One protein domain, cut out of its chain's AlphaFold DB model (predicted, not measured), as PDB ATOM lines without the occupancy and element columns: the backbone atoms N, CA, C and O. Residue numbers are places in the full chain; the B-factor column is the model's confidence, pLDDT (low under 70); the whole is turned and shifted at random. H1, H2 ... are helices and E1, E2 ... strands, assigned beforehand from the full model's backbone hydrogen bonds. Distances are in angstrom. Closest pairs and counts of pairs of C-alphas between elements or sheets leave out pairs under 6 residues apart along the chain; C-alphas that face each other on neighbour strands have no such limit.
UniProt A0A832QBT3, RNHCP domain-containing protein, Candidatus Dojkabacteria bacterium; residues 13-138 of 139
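Overview. This is residues 13 to 138 of the 139 residues of the protein "RNHCP domain-containing protein" of Candidatus Dojkabacteria bacterium (UniProt A0A832QBT3). A small, strongly twisted sheet of three strands, E2 to E4, forms the core, with H1 across one face, H2 over the other, and H3 beside H1. Away from H3, E1 and the loops of residues 22 to 57 make the far side. The printed part has 126 residues with four named strands, then three named helices; the sheet's order is E2 - E3 - E4, all antiparallel. The class is mixed, helices and strands, with under half of the residues in named elements. The whole is compact, with a radius of gyration of the C-alphas of 13.8 A, and spans 36 by 33 by 27 A.

Arrangement. E1, residues 19 to 21, pairs with no named strand. Residues 40 to 41 pair antiparallel with residues 58 to 59 of E2, residues 58 to 66, which bends by 64 degrees at residue 63. E2, E3, residues 72 to 78, and E4, residues 84 to 88, form a meander, each strand the antiparallel neighbour of the one before. Both hairpins have N and O within hydrogen-bond range: N 62 and O 75, 2.8 A, and N 76 and O 85, 2.8 A. H1, residues 95 to 105, is on the sheet at a height of 8.5 A; its closest C-alpha pair with E2 is Ser 105 and Ala 63, 5.1 A. H2, residues 109 to 118, is on the opposite face. H3, residues 126 to 137, touches H1 with residues 132 to 137 alone, opposite ways at a shallow tilt of 10 degrees; the closest C-alphas are those of Leu 136 and Glu 95, 5.9 A. Every O i to N i+4 pair is within hydrogen-bond range in H1 and H2, and 6 of 8 in H3.

Along the chain. E1 begins at C-alpha 19, (-12.296, -13.756, -16.768). From first to last C-alpha, E2 measures 22.6 A, E3 19.7 A, H1 15.4 A and H3 17.0 A. H3 ends at C-alpha 137, (8.547, -25.315, -24.111).

Size, cuts and confidence. The C-alphas farthest apart, those of Lys 54 and Gly 138, are 39.0 A apart. The printed part has no cut, and the link E1 to E2, 36 residues, is long. No printed residue is under 70 in pLDDT.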
ATOM      1  N   CYS A  13      -9.694  -9.196 -15.875       96.81
ATOM      2  CA  CYS A  13      -8.411  -8.536 -16.089       96.81
ATOM      3  C   CYS A  13      -8.614  -7.071 -16.511       96.81
ATOM      4  O   CYS A  13      -9.288  -6.805 -17.505       96.81
ATOM      5  N   ASP A  14      -7.967  -6.128 -15.823       96.25
ATOM      6  CA  ASP A  14      -8.075  -4.697 -16.133       96.25
ATOM      7  C   ASP A  14      -7.534  -4.336 -17.527       96.25
ATOM      8  O   ASP A  14      -7.992  -3.355 -18.113       96.25
ATOM      9  N   ASN A  15      -6.632  -5.151 -18.086       98.06
ATOM     10  CA  ASN A  15      -6.085  -4.977 -19.430       98.06
ATOM     11  C   ASN A  15      -6.949  -5.650 -20.515       98.06
ATOM     12  O   ASN A  15      -7.617  -4.971 -21.287       98.06
ATOM     13  N   CYS A  16      -6.992  -6.987 -20.557       97.81
ATOM     14  CA  CYS A  16      -7.643  -7.727 -21.653       97.81
ATOM     15  C   CYS A  16      -9.118  -8.091 -21.410       97.81
ATOM     16  O   CYS A  16      -9.733  -8.739 -22.253       97.81
ATOM     17  N   LYS A  17      -9.685  -7.741 -20.247       97.50
ATOM     18  CA  LYS A  17     -11.087  -7.997 -19.852       97.50
ATOM     19  C   LYS A  17     -11.514  -9.470 -19.779       97.50
ATOM     20  O   LYS A  17     -12.673  -9.753 -19.480       97.50
ATOM     21  N   LYS A  18     -10.602 -10.428 -19.981       96.88
ATOM     22  CA  LYS A  18     -10.883 -11.859 -19.790       96.88
ATOM     23  C   LYS A  18     -11.159 -12.180 -18.318       96.88
ATOM     24  O   LYS A  18     -10.577 -11.568 -17.422       96.88
ATOM     25  N   LYS A  19     -12.028 -13.171 -18.088       95.75
ATOM     26  CA  LYS A  19     -12.296 -13.756 -16.768       95.75
ATOM     27  C   LYS A  19     -11.134 -14.658 -16.358       95.75
ATOM     28  O   LYS A  19     -10.819 -15.603 -17.075       95.75
ATOM     29  N   VAL A  20     -10.530 -14.387 -15.209       94.31
ATOM     30  CA  VAL A  20      -9.350 -15.087 -14.691       94.31
ATOM     31  C   VAL A  20      -9.688 -15.735 -13.357       94.31
ATOM     32  O   VAL A  20     -10.350 -15.125 -12.523       94.31
ATOM     33  N   LYS A  21      -9.230 -16.971 -13.147       91.38
ATOM     34  CA  LYS A  21      -9.357 -17.678 -11.865       91.38
ATOM     35  C   LYS A  21      -8.275 -17.186 -10.906       91.38
ATOM     36  O   LYS A  21      -7.102 -17.286 -11.246       91.38
ATOM     37  N   GLU A  22      -8.634 -16.691  -9.727       86.06
ATOM     38  CA  GLU A  22      -7.669 -16.197  -8.726       86.06
ATOM     39  C   GLU A  22      -6.819 -17.311  -8.123       86.06
ATOM     40  O   GLU A  22      -5.641 -17.113  -7.830       86.06
ATOM     41  N   SER A  23      -7.423 -18.482  -7.941       82.44
ATOM     42  CA  SER A  23      -6.814 -19.637  -7.295       82.44
ATOM     43  C   SER A  23      -6.918 -20.881  -8.179       82.44
ATOM     44  O   SER A  23      -7.701 -20.949  -9.132       82.44
ATOM     45  N   GLY A  24      -6.094 -21.881  -7.878       79.38
ATOM     46  CA  GLY A  24      -6.032 -23.124  -8.636       79.38
ATOM     47  C   GLY A  24      -4.692 -23.821  -8.456       79.38
ATOM     48  O   GLY A  24      -3.944 -23.525  -7.528       79.38
ATOM     49  N   ASN A  25      -4.385 -24.758  -9.347       78.00
ATOM     50  CA  ASN A  25      -3.071 -25.396  -9.407       78.00
ATOM     51  C   ASN A  25      -2.121 -24.535 -10.253       78.00
ATOM     52  O   ASN A  25      -1.688 -24.954 -11.316       78.00
ATOM     53  N   ILE A  26      -1.857 -23.312  -9.793       82.62
ATOM     54  CA  ILE A  26      -1.086 -22.292 -10.530       82.62
ATOM     55  C   ILE A  26       0.376 -22.197 -10.067       82.62
ATOM     56  O   ILE A  26       1.108 -21.313 -10.498       82.62
ATOM     57  N   GLY A  27       0.803 -23.087  -9.164       78.31
ATOM     58  CA  GLY A  27       2.173 -23.130  -8.635       78.31
ATOM     59  C   GLY A  27       2.508 -22.040  -7.607       78.31
ATOM     60  O   GLY A  27       3.602 -22.041  -7.053       78.31
ATOM     61  N   THR A  28       1.573 -21.134  -7.309       77.69
ATOM     62  CA  THR A  28       1.739 -20.032  -6.350       77.69
ATOM     63  C   THR A  28       0.524 -19.912  -5.425       77.69
ATOM     64  O   THR A  28      -0.564 -20.395  -5.741       77.69
ATOM     65  N   LEU A  29       0.708 -19.286  -4.253       78.94
ATOM     66  CA  LEU A  29      -0.382 -19.057  -3.291       78.94
ATOM     67  C   LEU A  29      -1.397 -18.024  -3.804       78.94
ATOM     68  O   LEU A  29      -2.598 -18.163  -3.574       78.94
ATOM     69  N   HIS A  30      -0.910 -17.001  -4.508       82.62
ATOM     70  CA  HIS A  30      -1.708 -15.899  -5.030       82.62
ATOM     71  C   HIS A  30      -1.368 -15.653  -6.495       82.62
ATOM     72  O   HIS A  30      -0.195 -15.515  -6.846       82.62
ATOM     73  N   ARG A  31      -2.399 -15.517  -7.335       90.94
ATOM     74  CA  ARG A  31      -2.212 -15.016  -8.695       90.94
ATOM     75  C   ARG A  31      -1.880 -13.528  -8.656       90.94
ATOM     76  O   ARG A  31      -2.595 -12.748  -8.029       90.94
ATOM     77  N   ASN A  32      -0.832 -13.142  -9.376       92.75
ATOM     78  CA  ASN A  32      -0.393 -11.748  -9.456       92.75
ATOM     79  C   ASN A  32      -0.589 -11.121 -10.841       92.75
ATOM     80  O   ASN A  32      -0.531  -9.905 -10.965       92.75
ATOM     81  N   HIS A  33      -0.882 -11.910 -11.873       96.06
ATOM     82  CA  HIS A  33      -1.112 -11.413 -13.229       96.06
ATOM     83  C   HIS A  33      -2.122 -12.268 -13.989       96.06
ATOM     84  O   HIS A  33      -2.439 -13.393 -13.610       96.06
ATOM     85  N   CYS A  34      -2.667 -11.716 -15.066       97.31
ATOM     86  CA  CYS A  34      -3.569 -12.430 -15.961       97.31
ATOM     87  C   CYS A  34      -2.797 -13.468 -16.799       97.31
ATOM     88  O   CYS A  34      -1.879 -13.062 -17.504       97.31
ATOM     89  N   PRO A  35      -3.204 -14.749 -16.849       96.94
ATOM     90  CA  PRO A  35      -2.474 -15.770 -17.608       96.94
ATOM     91  C   PRO A  35      -2.546 -15.568 -19.127       96.94
ATOM     92  O   PRO A  35      -1.754 -16.124 -19.877       96.94
ATOM     93  N   TYR A  36      -3.505 -14.766 -19.600       97.62
ATOM     94  CA  TYR A  36      -3.754 -14.566 -21.029       97.62
ATOM     95  C   TYR A  36      -3.031 -13.372 -21.645       97.62
ATOM     96  O   TYR A  36      -2.969 -13.279 -22.860       97.62
ATOM     97  N   CYS A  37      -2.628 -12.394 -20.837       98.25
ATOM     98  CA  CYS A  37      -1.967 -11.180 -21.337       98.25
ATOM     99  C   CYS A  37      -0.836 -10.704 -20.428       98.25
ATOM    100  O   CYS A  37      -0.239  -9.666 -20.683       98.25
ATOM    101  N   LEU A  38      -0.607 -11.413 -19.323       98.56
ATOM    102  CA  LEU A  38       0.481 -11.218 -18.374       98.56
ATOM    103  C   LEU A  38       0.487  -9.873 -17.638       98.56
ATOM    104  O   LEU A  38       1.329  -9.669 -16.772       98.56
ATOM    105  N   PHE A  39      -0.480  -8.984 -17.881       98.50
ATOM    106  CA  PHE A  39      -0.657  -7.773 -17.079       98.50
ATOM    107  C   PHE A  39      -0.997  -8.105 -15.626       98.50
ATOM    108  O   PHE A  39      -1.885  -8.918 -15.338       98.50
ATOM    109  N   SER A  40      -0.297  -7.417 -14.732       97.12
ATOM    110  CA  SER A  40      -0.468  -7.443 -13.282       97.12
ATOM    111  C   SER A  40      -1.232  -6.194 -12.810       97.12
ATOM    112  O   SER A  40      -1.581  -5.307 -13.600       97.12
ATOM    113  N   LYS A  41      -1.517  -6.132 -11.510       96.44
ATOM    114  CA  LYS A  41      -2.047  -4.958 -10.817       96.44
ATOM    115  C   LYS A  41      -1.140  -4.630  -9.640       96.44
ATOM    116  O   LYS A  41      -0.759  -5.525  -8.891       96.44
ATOM    117  N   HIS A  42      -0.820  -3.351  -9.470       96.50
ATOM    118  CA  HIS A  42       0.037  -2.879  -8.391       96.50
ATOM    119  C   HIS A  42      -0.736  -2.915  -7.072       96.50
ATOM    120  O   HIS A  42      -1.399  -1.947  -6.699       96.50
ATOM    121  N   LEU A  43      -0.703  -4.076  -6.424       93.88
ATOM    122  CA  LEU A  43      -1.385  -4.328  -5.160       93.88
ATOM    123  C   LEU A  43      -0.420  -4.377  -3.980       93.88
ATOM    124  O   LEU A  43      -0.843  -4.065  -2.880       93.88
ATOM    125  N   ASP A  44       0.848  -4.709  -4.192       92.19
ATOM    126  CA  ASP A  44       1.815  -4.872  -3.102       92.19
ATOM    127  C   ASP A  44       2.606  -3.567  -2.881       92.19
ATOM    128  O   ASP A  44       2.974  -2.936  -3.868       92.19
ATOM    129  N   ASP A  45       2.840  -3.144  -1.631       90.75
ATOM    130  CA  ASP A  45       3.565  -1.896  -1.295       90.75
ATOM    131  C   ASP A  45       5.003  -2.173  -0.833       90.75
ATOM    132  O   ASP A  45       5.973  -1.872  -1.525       90.75
ATOM    133  N   LYS A  46       5.170  -2.780   0.347       88.25
ATOM    134  CA  LYS A  46       6.485  -2.966   0.988       88.25
ATOM    135  C   LYS A  46       6.980  -4.396   0.909       88.25
ATOM    136  O   LYS A  46       8.189  -4.634   0.948       88.25
ATOM    137  N   LYS A  47       6.064  -5.362   0.892       87.56
ATOM    138  CA  LYS A  47       6.373  -6.791   0.911       87.56
ATOM    139  C   LYS A  47       5.541  -7.510  -0.146       87.56
ATOM    140  O   LYS A  47       4.341  -7.266  -0.232       87.56
ATOM    141  N   PRO A  48       6.133  -8.460  -0.889       85.00
ATOM    142  CA  PRO A  48       5.368  -9.305  -1.796       85.00
ATOM    143  C   PRO A  48       4.181  -9.961  -1.081       85.00
ATOM    144  O   PRO A  48       4.358 -10.632  -0.061       85.00
ATOM    145  N   GLY A  49       2.983  -9.766  -1.626       84.62
ATOM    146  CA  GLY A  49       1.724 -10.281  -1.101       84.62
ATOM    147  C   GLY A  49       1.080  -9.490   0.042       84.62
ATOM    148  O   GLY A  49       0.057  -9.954   0.540       84.62
ATOM    149  N   ASP A  50       1.612  -8.335   0.466       88.31
ATOM    150  CA  ASP A  50       0.967  -7.521   1.514       88.31
ATOM    151  C   ASP A  50      -0.382  -6.927   1.072       88.31
ATOM    152  O   ASP A  50      -1.263  -6.725   1.905       88.31
ATOM    153  N   ARG A  51      -0.579  -6.737  -0.240       89.81
ATOM    154  CA  ARG A  51      -1.782  -6.140  -0.833       89.81
ATOM    155  C   ARG A  51      -2.099  -4.737  -0.276       89.81
ATOM    156  O   ARG A  51      -3.266  -4.346  -0.241       89.81
ATOM    157  N   GLU A  52      -1.082  -3.985   0.159       94.25
ATOM    158  CA  GLU A  52      -1.242  -2.673   0.813       94.25
ATOM    159  C   GLU A  52      -1.033  -1.457  -0.118       94.25
ATOM    160  O   GLU A  52      -1.194  -0.311   0.316       94.25
ATOM    161  N   SER A  53      -0.697  -1.662  -1.397       94.06
ATOM    162  CA  SER A  53      -0.417  -0.566  -2.338       94.06
ATOM    163  C   SER A  53      -1.650   0.284  -2.584       94.06
ATOM    164  O   SER A  53      -2.691  -0.215  -2.986       94.06
ATOM    165  N   LYS A  54      -1.514   1.605  -2.453       96.31
ATOM    166  CA  LYS A  54      -2.578   2.564  -2.803       96.31
ATOM    167  C   LYS A  54      -2.603   2.923  -4.290       96.31
ATOM    168  O   LYS A  54      -3.479   3.670  -4.719       96.31
ATOM    169  N   CYS A  55      -1.629   2.446  -5.066       96.50
ATOM    170  CA  CYS A  55      -1.471   2.807  -6.468       96.50
ATOM    171  C   CYS A  55      -2.535   2.137  -7.341       96.50
ATOM    172  O   CYS A  55      -3.172   2.798  -8.159       96.50
ATOM    173  N   HIS A  56      -2.727   0.822  -7.174       95.50
ATOM    174  CA  HIS A  56      -3.685   0.002  -7.930       95.50
ATOM    175  C   HIS A  56      -3.543   0.081  -9.463       95.50
ATOM    176  O   HIS A  56      -4.423  -0.386 -10.191       95.50
ATOM    177  N   GLY A  57      -2.450   0.663  -9.966       97.38
ATOM    178  CA  GLY A  57      -2.203   0.827 -11.391       97.38
ATOM    179  C   GLY A  57      -2.012  -0.514 -12.090       97.38
ATOM    180  O   GLY A  57      -1.519  -1.478 -11.498       97.38
ATOM    181  N   LYS A  58      -2.363  -0.569 -13.378       97.94
ATOM    182  CA  LYS A  58      -1.970  -1.688 -14.239       97.94
ATOM    183  C   LYS A  58      -0.448  -1.792 -14.252       97.94
ATOM    184  O   LYS A  58       0.245  -0.770 -14.277       97.94
ATOM    185  N   MET A  59       0.062  -3.016 -14.227       98.44
ATOM    186  CA  MET A  59       1.486  -3.260 -14.403       98.44
ATOM    187  C   MET A  59       1.725  -4.057 -15.680       98.44
ATOM    188  O   MET A  59       1.265  -5.194 -15.812       98.44
ATOM    189  N   GLU A  60       2.428  -3.429 -16.613       98.50
ATOM    190  CA  GLU A  60       2.790  -3.988 -17.909       98.50
ATOM    191  C   GLU A  60       3.910  -5.023 -17.742       98.50
ATOM    192  O   GLU A  60       4.871  -4.740 -17.023       98.50
ATOM    193  N   PRO A  61       3.817  -6.207 -18.372       98.62
ATOM    194  CA  PRO A  61       4.927  -7.149 -18.458       98.62
ATOM    195  C   PRO A  61       5.950  -6.620 -19.473       98.62
ATOM    196  O   PRO A  61       5.662  -6.521 -20.664       98.62
ATOM    197  N   ILE A  62       7.138  -6.253 -19.000       98.25
ATOM    198  CA  ILE A  62       8.115  -5.493 -19.790       98.25
ATOM    199  C   ILE A  62       9.402  -6.245 -20.120       98.25
ATOM    200  O   ILE A  62      10.125  -5.815 -21.011       98.25
ATOM    201  N   ALA A  63       9.719  -7.319 -19.398       98.38
ATOM    202  CA  ALA A  63      10.906  -8.136 -19.641       98.38
ATOM    203  C   ALA A  63      10.810  -9.480 -18.909       98.38
ATOM    204  O   ALA A  63       9.897  -9.694 -18.105       98.38
ATOM    205  N   LEU A  64      11.793 -10.352 -19.145       98.44
ATOM    206  CA  LEU A  64      12.081 -11.502 -18.290       98.44
ATOM    207  C   LEU A  64      13.358 -11.266 -17.482       98.44
ATOM    208  O   LEU A  64      14.274 -10.586 -17.940       98.44
ATOM    209  N   ALA A  65      13.421 -11.839 -16.283       97.69
ATOM    210  CA  ALA A  65      14.595 -11.795 -15.415       97.69
ATOM    211  C   ALA A  65      14.898 -13.173 -14.825       97.69
ATOM    212  O   ALA A  65      13.982 -13.954 -14.569       97.69
ATOM    213  N   TYR A  66      16.169 -13.442 -14.533       96.31
ATOM    214  CA  TYR A  66      16.533 -14.600 -13.726       96.31
ATOM    215  C   TYR A  66      16.302 -14.315 -12.249       96.31
ATOM    216  O   TYR A  66      16.736 -13.294 -11.705       96.31
ATOM    217  N   LYS A  67      15.710 -15.287 -11.564       91.62
ATOM    218  CA  LYS A  67      15.854 -15.432 -10.121       91.62
ATOM    219  C   LYS A  67      17.206 -16.077  -9.801       91.62
ATOM    220  O   LYS A  67      17.856 -16.673 -10.655       91.62
ATOM    221  N   LYS A  68      17.657 -15.949  -8.547       86.38
ATOM    222  CA  LYS A  68      18.977 -16.441  -8.096       86.38
ATOM    223  C   LYS A  68      19.220 -17.933  -8.368       86.38
ATOM    224  O   LYS A  68      20.369 -18.331  -8.487       86.38
ATOM    225  N   ASP A  69      18.162 -18.733  -8.435       90.31
ATOM    226  CA  ASP A  69      18.185 -20.175  -8.703       90.31
ATOM    227  C   ASP A  69      18.033 -20.537 -10.193       90.31
ATOM    228  O   ASP A  69      17.948 -21.715 -10.520       90.31
ATOM    229  N   GLY A  70      18.023 -19.553 -11.097       91.00
ATOM    230  CA  GLY A  70      17.915 -19.774 -12.544       91.00
ATOM    231  C   GLY A  70      16.482 -19.894 -13.071       91.00
ATOM    232  O   GLY A  70      16.296 -20.010 -14.280       91.00
ATOM    233  N   GLU A  71      15.474 -19.816 -12.197       93.56
ATOM    234  CA  GLU A  71      14.065 -19.703 -12.591       93.56
ATOM    235  C   GLU A  71      13.836 -18.379 -13.335       93.56
ATOM    236  O   GLU A  71      14.243 -17.316 -12.853       93.56
ATOM    237  N   ILE A  72      13.177 -18.433 -14.496       96.81
ATOM    238  CA  ILE A  72      12.762 -17.229 -15.221       96.81
ATOM    239  C   ILE A  72      11.501 -16.608 -14.601       96.81
ATOM    240  O   ILE A  72      10.562 -17.288 -14.188       96.81
ATOM    241  N   MET A  73      11.491 -15.283 -14.536       97.31
ATOM    242  CA  MET A  73      10.457 -14.475 -13.893       97.31
ATOM    243  C   MET A  73       9.961 -13.405 -14.861       97.31
ATOM    244  O   MET A  73      10.751 -12.859 -15.630       97.31
ATOM    245  N   LEU A  74       8.684 -13.037 -14.766       98.12
ATOM    246  CA  LEU A  74       8.155 -11.850 -15.436       98.12
ATOM    247  C   LEU A  74       8.581 -10.597 -14.675       98.12
ATOM    248  O   LEU A  74       8.471 -10.551 -13.449       98.12
ATOM    249  N   VAL A  75       9.020  -9.575 -15.402       98.06
ATOM    250  CA  VAL A  75       9.278  -8.232 -14.875       98.06
ATOM    251  C   VAL A  75       8.112  -7.338 -15.252       98.06
ATOM    252  O   VAL A  75       7.772  -7.208 -16.428       98.06
ATOM    253  N   HIS A  76       7.526  -6.691 -14.256       98.25
ATOM    254  CA  HIS A  76       6.386  -5.808 -14.419       98.25
ATOM    255  C   HIS A  76       6.755  -4.369 -14.092       98.25
ATOM    256  O   HIS A  76       7.462  -4.123 -13.120       98.25
ATOM    257  N   LYS A  77       6.222  -3.415 -14.860       97.81
ATOM    258  CA  LYS A  77       6.320  -1.978 -14.583       97.81
ATOM    259  C   LYS A  77       4.939  -1.385 -14.376       97.81
ATOM    260  O   LYS A  77       4.066  -1.528 -15.226       97.81
ATOM    261  N   CYS A  78       4.749  -0.668 -13.276       97.94
ATOM    262  CA  CYS A  78       3.517   0.072 -13.039       97.94
ATOM    263  C   CYS A  78       3.386   1.250 -14.015       97.94
ATOM    264  O   CYS A  78       4.258   2.115 -14.073       97.94
ATOM    265  N   GLU A  79       2.264   1.333 -14.728       97.69
ATOM    266  CA  GLU A  79       1.982   2.429 -15.668       97.69
ATOM    267  C   GLU A  79       1.761   3.785 -14.969       97.69
ATOM    268  O   GLU A  79       1.854   4.827 -15.610       97.69
ATOM    269  N   VAL A  80       1.472   3.784 -13.661       97.88
ATOM    270  CA  VAL A  80       1.131   4.996 -12.893       97.88
ATOM    271  C   VAL A  80       2.343   5.578 -12.167       97.88
ATOM    272  O   VAL A  80       2.619   6.767 -12.276       97.88
ATOM    273  N   CYS A  81       3.072   4.750 -11.415       96.75
ATOM    274  CA  CYS A  81       4.185   5.200 -10.564       96.75
ATOM    275  C   CYS A  81       5.564   4.722 -11.039       96.75
ATOM    276  O   CYS A  81       6.573   5.077 -10.435       96.75
ATOM    277  N   ALA A  82       5.617   3.935 -12.121       96.62
ATOM    278  CA  ALA A  82       6.841   3.378 -12.694       96.62
ATOM    279  C   ALA A  82       7.631   2.420 -11.775       96.62
ATOM    280  O   ALA A  82       8.778   2.106 -12.088       96.62
ATOM    281  N   ASP A  83       7.036   1.932 -10.683       95.56
ATOM    282  CA  ASP A  83       7.646   0.877  -9.865       95.56
ATOM    283  C   ASP A  83       7.803  -0.432 -10.636       95.56
ATOM    284  O   ASP A  83       7.015  -0.729 -11.541       95.56
ATOM    285  N   ILE A  84       8.820  -1.204 -10.250       96.06
ATOM    286  CA  ILE A  84       9.164  -2.485 -10.864       96.06
ATOM    287  C   ILE A  84       8.996  -3.609  -9.848       96.06
ATOM    288  O   ILE A  84       9.517  -3.534  -8.738       96.06
ATOM    289  N   SER A  85       8.332  -4.685 -10.259       95.19
ATOM    290  CA  SER A  85       8.236  -5.920  -9.482       95.19
ATOM    291  C   SER A  85       8.482  -7.134 -10.367       95.19
ATOM    292  O   SER A  85       8.358  -7.065 -11.589       95.19
ATOM    293  N   THR A  86       8.817  -8.266  -9.751       95.62
ATOM    294  CA  THR A  86       8.942  -9.543 -10.462       95.62
ATOM    295  C   THR A  86       7.921 -10.548  -9.971       95.62
ATOM    296  O   THR A  86       7.810 -10.757  -8.761       95.62
ATOM    297  N   ASN A  87       7.269 -11.241 -10.897       95.25
ATOM    298  CA  ASN A  87       6.316 -12.302 -10.598       95.25
ATOM    299  C   ASN A  87       6.800 -13.633 -11.176       95.25
ATOM    300  O   ASN A  87       7.351 -13.679 -12.276       95.25
ATOM    301  N   ARG A  88       6.580 -14.726 -10.436       94.81
ATOM    302  CA  ARG A  88       6.800 -16.077 -10.971       94.81
ATOM    303  C   ARG A  88       5.832 -16.334 -12.117       94.81
ATOM    304  O   ARG A  88       4.672 -15.931 -12.027       94.81
ATOM    305  N   ILE A  89       6.298 -17.050 -13.133       95.56
ATOM    306  CA  ILE A  89       5.432 -17.614 -14.166       95.56
ATOM    307  C   ILE A  89       4.551 -18.687 -13.513       95.56
ATOM    308  O   ILE A  89       5.030 -19.547 -12.775       95.56
ATOM    309  N   SER A  90       3.243 -18.581 -13.719       94.62
ATOM    310  CA  SER A  90       2.252 -19.539 -13.238       94.62
ATOM    311  C   SER A  90       2.098 -20.686 -14.232       94.62
ATOM    312  O   SER A  90       2.247 -20.503 -15.433       94.62
ATOM    313  N   ALA A  91       1.733 -21.867 -13.732       92.19
ATOM    314  CA  ALA A  91       1.616 -23.080 -14.550       92.19
ATOM    315  C   ALA A  91       0.545 -23.015 -15.662       92.19
ATOM    316  O   ALA A  91       0.482 -23.914 -16.491       92.19
ATOM    317  N   ASP A  92      -0.333 -22.010 -15.639       93.94
ATOM    318  CA  ASP A  92      -1.377 -21.792 -16.642       93.94
ATOM    319  C   ASP A  92      -1.189 -20.504 -17.454       93.94
ATOM    320  O   ASP A  92      -2.118 -20.080 -18.147       93.94
ATOM    321  N   ASP A  93      -0.022 -19.864 -17.347       96.31
ATOM    322  CA  ASP A  93       0.321 -18.727 -18.191       96.31
ATOM    323  C   ASP A  93       0.524 -19.169 -19.637       96.31
ATOM    324  O   ASP A  93       1.048 -20.241 -19.911       96.31
ATOM    325  N   ASN A  94       0.124 -18.314 -20.573       96.88
ATOM    326  CA  ASN A  94       0.332 -18.566 -21.989       96.88
ATOM    327  C   ASN A  94       1.814 -18.389 -22.363       96.88
ATOM    328  O   ASN A  94       2.338 -17.273 -22.320       96.88
ATOM    329  N   GLU A  95       2.472 -19.475 -22.762       97.50
ATOM    330  CA  GLU A  95       3.906 -19.501 -23.063       97.50
ATOM    331  C   GLU A  95       4.278 -18.627 -24.270       97.50
ATOM    332  O   GLU A  95       5.318 -17.968 -24.258       97.50
ATOM    333  N   GLU A  96       3.408 -18.545 -25.282       97.88
ATOM    334  CA  GLU A  96       3.605 -17.678 -26.453       97.88
ATOM    335  C   GLU A  96       3.559 -16.191 -26.076       97.88
ATOM    336  O   GLU A  96       4.368 -15.394 -26.549       97.88
ATOM    337  N   GLU A  97       2.661 -15.792 -25.171       98.50
ATOM    338  CA  GLU A  97       2.631 -14.423 -24.648       98.50
ATOM    339  C   GLU A  97       3.886 -14.100 -23.829       98.50
ATOM    340  O   GLU A  97       4.391 -12.978 -23.896       98.50
ATOM    341  N   ILE A  98       4.440 -15.076 -23.101       98.62
ATOM    342  CA  ILE A  98       5.701 -14.893 -22.370       98.62
ATOM    343  C   ILE A  98       6.857 -14.699 -23.360       98.62
ATOM    344  O   ILE A  98       7.656 -13.771 -23.208       98.62
ATOM    345  N   LEU A  99       6.914 -15.520 -24.412       98.25
ATOM    346  CA  LEU A  99       7.901 -15.379 -25.480       98.25
ATOM    347  C   LEU A  99       7.757 -14.030 -26.207       98.25
ATOM    348  O   LEU A  99       8.758 -13.393 -26.533       98.25
ATOM    349  N   ASN A 100       6.531 -13.541 -26.404       98.31
ATOM    350  CA  ASN A 100       6.274 -12.218 -26.973       98.31
ATOM    351  C   ASN A 100       6.807 -11.082 -26.087       98.31
ATOM    352  O   ASN A 100       7.348 -10.110 -26.619       98.31
ATOM    353  N   VAL A 101       6.680 -11.186 -24.759       98.44
ATOM    354  CA  VAL A 101       7.281 -10.222 -23.816       98.44
ATOM    355  C   VAL A 101       8.801 -10.220 -23.958       98.44
ATOM    356  O   VAL A 101       9.387  -9.152 -24.121       98.44
ATOM    357  N   PHE A 102       9.428 -11.399 -23.977       98.31
ATOM    358  CA  PHE A 102      10.875 -11.535 -24.165       98.31
ATOM    359  C   PHE A 102      11.355 -10.933 -25.495       98.31
ATOM    360  O   PHE A 102      12.249 -10.090 -25.520       98.31
ATOM    361  N   ASN A 103      10.713 -11.292 -26.609       97.81
ATOM    362  CA  ASN A 103      11.086 -10.795 -27.935       97.81
ATOM    363  C   ASN A 103      10.957  -9.269 -28.048       97.81
ATOM    364  O   ASN A 103      11.747  -8.630 -28.738       97.81
ATOM    365  N   LYS A 104       9.971  -8.667 -27.374       97.25
ATOM    366  CA  LYS A 104       9.840  -7.207 -27.311       97.25
ATOM    367  C   LYS A 104      10.927  -6.581 -26.442       97.25
ATOM    368  O   LYS A 104      11.477  -5.552 -26.833       97.25
ATOM    369  N   SER A 105      11.255  -7.188 -25.299       96.88
ATOM    370  CA  SER A 105      12.228  -6.619 -24.364       96.88
ATOM    371  C   SER A 105      13.639  -6.580 -24.947       96.88
ATOM    372  O   SER A 105      14.317  -5.568 -24.804       96.88
ATOM    373  N   ILE A 106      14.058  -7.615 -25.685       96.12
ATOM    374  CA  ILE A 106      15.397  -7.661 -26.308       96.12
ATOM    375  C   ILE A 106      15.594  -6.631 -27.433       96.12
ATOM    376  O   ILE A 106      16.720  -6.395 -27.864       96.12
ATOM    377  N   LEU A 107      14.514  -6.027 -27.937       93.50
ATOM    378  CA  LEU A 107      14.565  -4.978 -28.961       93.50
ATOM    379  C   LEU A 107      14.529  -3.565 -28.356       93.50
ATOM    380  O   LEU A 107      14.624  -2.584 -29.097       93.50
ATOM    381  N   ASN A 108      14.388  -3.439 -27.032       91.88
ATOM    382  CA  ASN A 108      14.133  -2.172 -26.354       91.88
ATOM    383  C   ASN A 108      15.238  -1.801 -25.349       91.88
ATOM    384  O   ASN A 108      15.095  -1.939 -24.134       91.88
ATOM    385  N   ASN A 109      16.330  -1.239 -25.871       90.44
ATOM    386  CA  ASN A 109      17.485  -0.822 -25.066       90.44
ATOM    387  C   ASN A 109      17.146   0.242 -24.002       90.44
ATOM    388  O   ASN A 109      17.798   0.316 -22.961       90.44
ATOM    389  N   GLU A 110      16.159   1.107 -24.249       92.50
ATOM    390  CA  GLU A 110      15.747   2.123 -23.270       92.50
ATOM    391  C   GLU A 110      15.048   1.489 -22.066       92.50
ATOM    392  O   GLU A 110      15.279   1.890 -20.923       92.50
ATOM    393  N   GLN A 111      14.232   0.466 -22.317       91.25
ATOM    394  CA  GLN A 111      13.554  -0.297 -21.278       91.25
ATOM    395  C   GLN A 111      14.545  -1.082 -20.422       91.25
ATOM    396  O   GLN A 111      14.430  -1.047 -19.200       91.25
ATOM    397  N   GLU A 112      15.559  -1.701 -21.027       91.44
ATOM    398  CA  GLU A 112      16.631  -2.366 -20.280       91.44
ATOM    399  C   GLU A 112      17.346  -1.391 -19.328       91.44
ATOM    400  O   GLU A 112      17.431  -1.641 -18.123       91.44
ATOM    401  N   ARG A 113      17.772  -0.227 -19.842       92.75
ATOM    402  CA  ARG A 113      18.424   0.822 -19.038       92.75
ATOM    403  C   ARG A 113      17.533   1.315 -17.904       92.75
ATOM    404  O   ARG A 113      18.015   1.534 -16.794       92.75
ATOM    405  N   PHE A 114      16.238   1.484 -18.165       94.00
ATOM    406  CA  PHE A 114      15.268   1.862 -17.142       94.00
ATOM    407  C   PHE A 114      15.201   0.820 -16.018       94.00
ATOM    408  O   PHE A 114      15.242   1.187 -14.842       94.00
ATOM    409  N   ILE A 115      15.132  -0.470 -16.364       93.62
ATOM    410  CA  ILE A 115      15.057  -1.547 -15.372       93.62
ATOM    411  C   ILE A 115      16.347  -1.625 -14.547       93.62
ATOM    412  O   ILE A 115      16.275  -1.723 -13.321       93.62
ATOM    413  N   GLN A 116      17.512  -1.520 -15.192       92.94
ATOM    414  CA  GLN A 116      18.823  -1.519 -14.527       92.94
ATOM    415  C   GLN A 116      19.020  -0.305 -13.608       92.94
ATOM    416  O   GLN A 116      19.620  -0.420 -12.545       92.94
ATOM    417  N   ALA A 117      18.478   0.862 -13.965       93.44
ATOM    418  CA  ALA A 117      18.535   2.051 -13.111       93.44
ATOM    419  C   ALA A 117      17.645   1.941 -11.857       93.44
ATOM    420  O   ALA A 117      17.868   2.646 -10.873       93.44
ATOM    421  N   LYS A 118      16.616   1.088 -11.893       93.00
ATOM    422  CA  LYS A 118      15.621   0.921 -10.821       93.00
ATOM    423  C   LYS A 118      15.827  -0.340  -9.981       93.00
ATOM    424  O   LYS A 118      15.259  -0.438  -8.896       93.00
ATOM    425  N   SER A 119      16.591  -1.309 -10.473       90.38
ATOM    426  CA  SER A 119      16.699  -2.633  -9.866       90.38
ATOM    427  C   SER A 119      18.026  -3.307 -10.206       90.38
ATOM    428  O   SER A 119      18.641  -3.013 -11.223       90.38
ATOM    429  N   ASN A 120      18.429  -4.282  -9.394       90.94
ATOM    430  CA  ASN A 120      19.596  -5.129  -9.665       90.94
ATOM    431  C   ASN A 120      19.193  -6.455 -10.340       90.94
ATOM    432  O   ASN A 120      19.783  -7.501 -10.065       90.94
ATOM    433  N   LEU A 121      18.124  -6.445 -11.142       93.06
ATOM    434  CA  LEU A 121      17.639  -7.640 -11.828       93.06
ATOM    435  C   LEU A 121      18.589  -8.022 -12.968       93.06
ATOM    436  O   LEU A 121      18.970  -7.175 -13.774       93.06
ATOM    437  N   ARG A 122      18.919  -9.314 -13.080       93.75
ATOM    438  CA  ARG A 122      19.547  -9.861 -14.289       93.75
ATOM    439  C   ARG A 122      18.453 -10.072 -15.333       93.75
ATOM    440  O   ARG A 122      17.780 -11.102 -15.309       93.75
ATOM    441  N   ILE A 123      18.257  -9.070 -16.183       96.12
ATOM    442  CA  ILE A 123      17.327  -9.126 -17.315       96.12
ATOM    443  C   ILE A 123      17.868 -10.079 -18.374       96.12
ATOM    444  O   ILE A 123      19.078 -10.140 -18.578       96.12
ATOM    445  N   LEU A 124      16.971 -10.849 -18.985       96.50
ATOM    446  CA  LEU A 124      17.321 -11.815 -20.018       96.50
ATOM    447  C   LEU A 124      17.489 -11.111 -21.362       96.50
ATOM    448  O   LEU A 124      16.591 -10.389 -21.808       96.50
ATOM    449  N   GLY A 125      18.633 -11.355 -21.990       95.81
ATOM    450  CA  GLY A 125      19.005 -10.825 -23.296       95.81
ATOM    451  C   GLY A 125      18.860 -11.857 -24.411       95.81
ATOM    452  O   GLY A 125      18.421 -12.989 -24.202       95.81
ATOM    453  N   LYS A 126      19.257 -11.475 -25.629       95.88
ATOM    454  CA  LYS A 126      19.223 -12.358 -26.808       95.88
ATOM    455  C   LYS A 126      20.061 -13.627 -26.604       95.88
ATOM    456  O   LYS A 126      19.721 -14.687 -27.119       95.88
ATOM    457  N   GLU A 127      21.148 -13.520 -25.852       95.94
ATOM    458  CA  GLU A 127      22.026 -14.619 -25.460       95.94
ATOM    459  C   GLU A 127      21.324 -15.699 -24.622       95.94
ATOM    460  O   GLU A 127      21.762 -16.848 -24.636       95.94
ATOM    461  N   ASP A 128      20.225 -15.359 -23.942       96.75
ATOM    462  CA  ASP A 128      19.472 -16.283 -23.095       96.75
ATOM    463  C   ASP A 128      18.321 -16.982 -23.857       96.75
ATOM    464  O   ASP A 128      17.629 -17.821 -23.278       96.75
ATOM    465  N   GLU A 129      18.100 -16.691 -25.152       96.81
ATOM    466  CA  GLU A 129      16.935 -17.183 -25.920       96.81
ATOM    467  C   GLU A 129      16.784 -18.712 -25.865       96.81
ATOM    468  O   GLU A 129      15.676 -19.225 -25.695       96.81
ATOM    469  N   THR A 130      17.888 -19.454 -25.985       96.75
ATOM    470  CA  THR A 130      17.861 -20.921 -25.915       96.75
ATOM    471  C   THR A 130      17.338 -21.410 -24.566       96.75
ATOM    472  O   THR A 130      16.492 -22.300 -24.525       96.75
ATOM    473  N   GLU A 131      17.789 -20.812 -23.463       96.69
ATOM    474  CA  GLU A 131      17.351 -21.209 -22.123       96.69
ATOM    475  C   GLU A 131      15.900 -20.784 -21.861       96.69
ATOM    476  O   GLU A 131      15.138 -21.551 -21.275       96.69
ATOM    477  N   VAL A 132      15.475 -19.618 -22.363       97.25
ATOM    478  CA  VAL A 132      14.065 -19.191 -22.318       97.25
ATOM    479  C   VAL A 132      13.172 -20.217 -23.001       97.25
ATOM    480  O   VAL A 132      12.196 -20.680 -22.413       97.25
ATOM    481  N   ARG A 133      13.511 -20.615 -24.230       97.06
ATOM    482  CA  ARG A 133      12.720 -21.592 -24.989       97.06
ATOM    483  C   ARG A 133      12.683 -22.953 -24.305       97.06
ATOM    484  O   ARG A 133      11.621 -23.569 -24.254       97.06
ATOM    485  N   LYS A 134      13.800 -23.387 -23.729       96.75
ATOM    486  CA  LYS A 134      13.869 -24.631 -22.964       96.75
ATOM    487  C   LYS A 134      12.973 -24.605 -21.729       96.75
ATOM    488  O   LYS A 134      12.262 -25.574 -21.480       96.75
ATOM    489  N   GLN A 135      12.966 -23.513 -20.963       95.56
ATOM    490  CA  GLN A 135      12.120 -23.411 -19.769       95.56
ATOM    491  C   GLN A 135      10.629 -23.245 -20.099       95.56
ATOM    492  O   GLN A 135       9.798 -23.747 -19.348       95.56
ATOM    493  N   LEU A 136      10.285 -22.584 -21.211       95.50
ATOM    494  CA  LEU A 136       8.889 -22.402 -21.629       95.50
ATOM    495  C   LEU A 136       8.303 -23.632 -22.331       95.50
ATOM    496  O   LEU A 136       7.159 -23.989 -22.079       95.50
ATOM    497  N   PHE A 137       9.071 -24.287 -23.203       95.75
ATOM    498  CA  PHE A 137       8.547 -25.315 -24.111       95.75
ATOM    499  C   PHE A 137       9.184 -26.697 -23.925       95.75
ATOM    500  O   PHE A 137       8.738 -27.660 -24.545       95.75
ATOM    501  N   GLY A 138      10.222 -26.821 -23.093       92.19
ATOM    502  CA  GLY A 138      10.931 -28.085 -22.872       92.19
ATOM    503  C   GLY A 138      11.785 -28.557 -24.054       92.19
ATOM    504  O   GLY A 138      12.099 -29.745 -24.118       92.19
TER     505      GLY A 138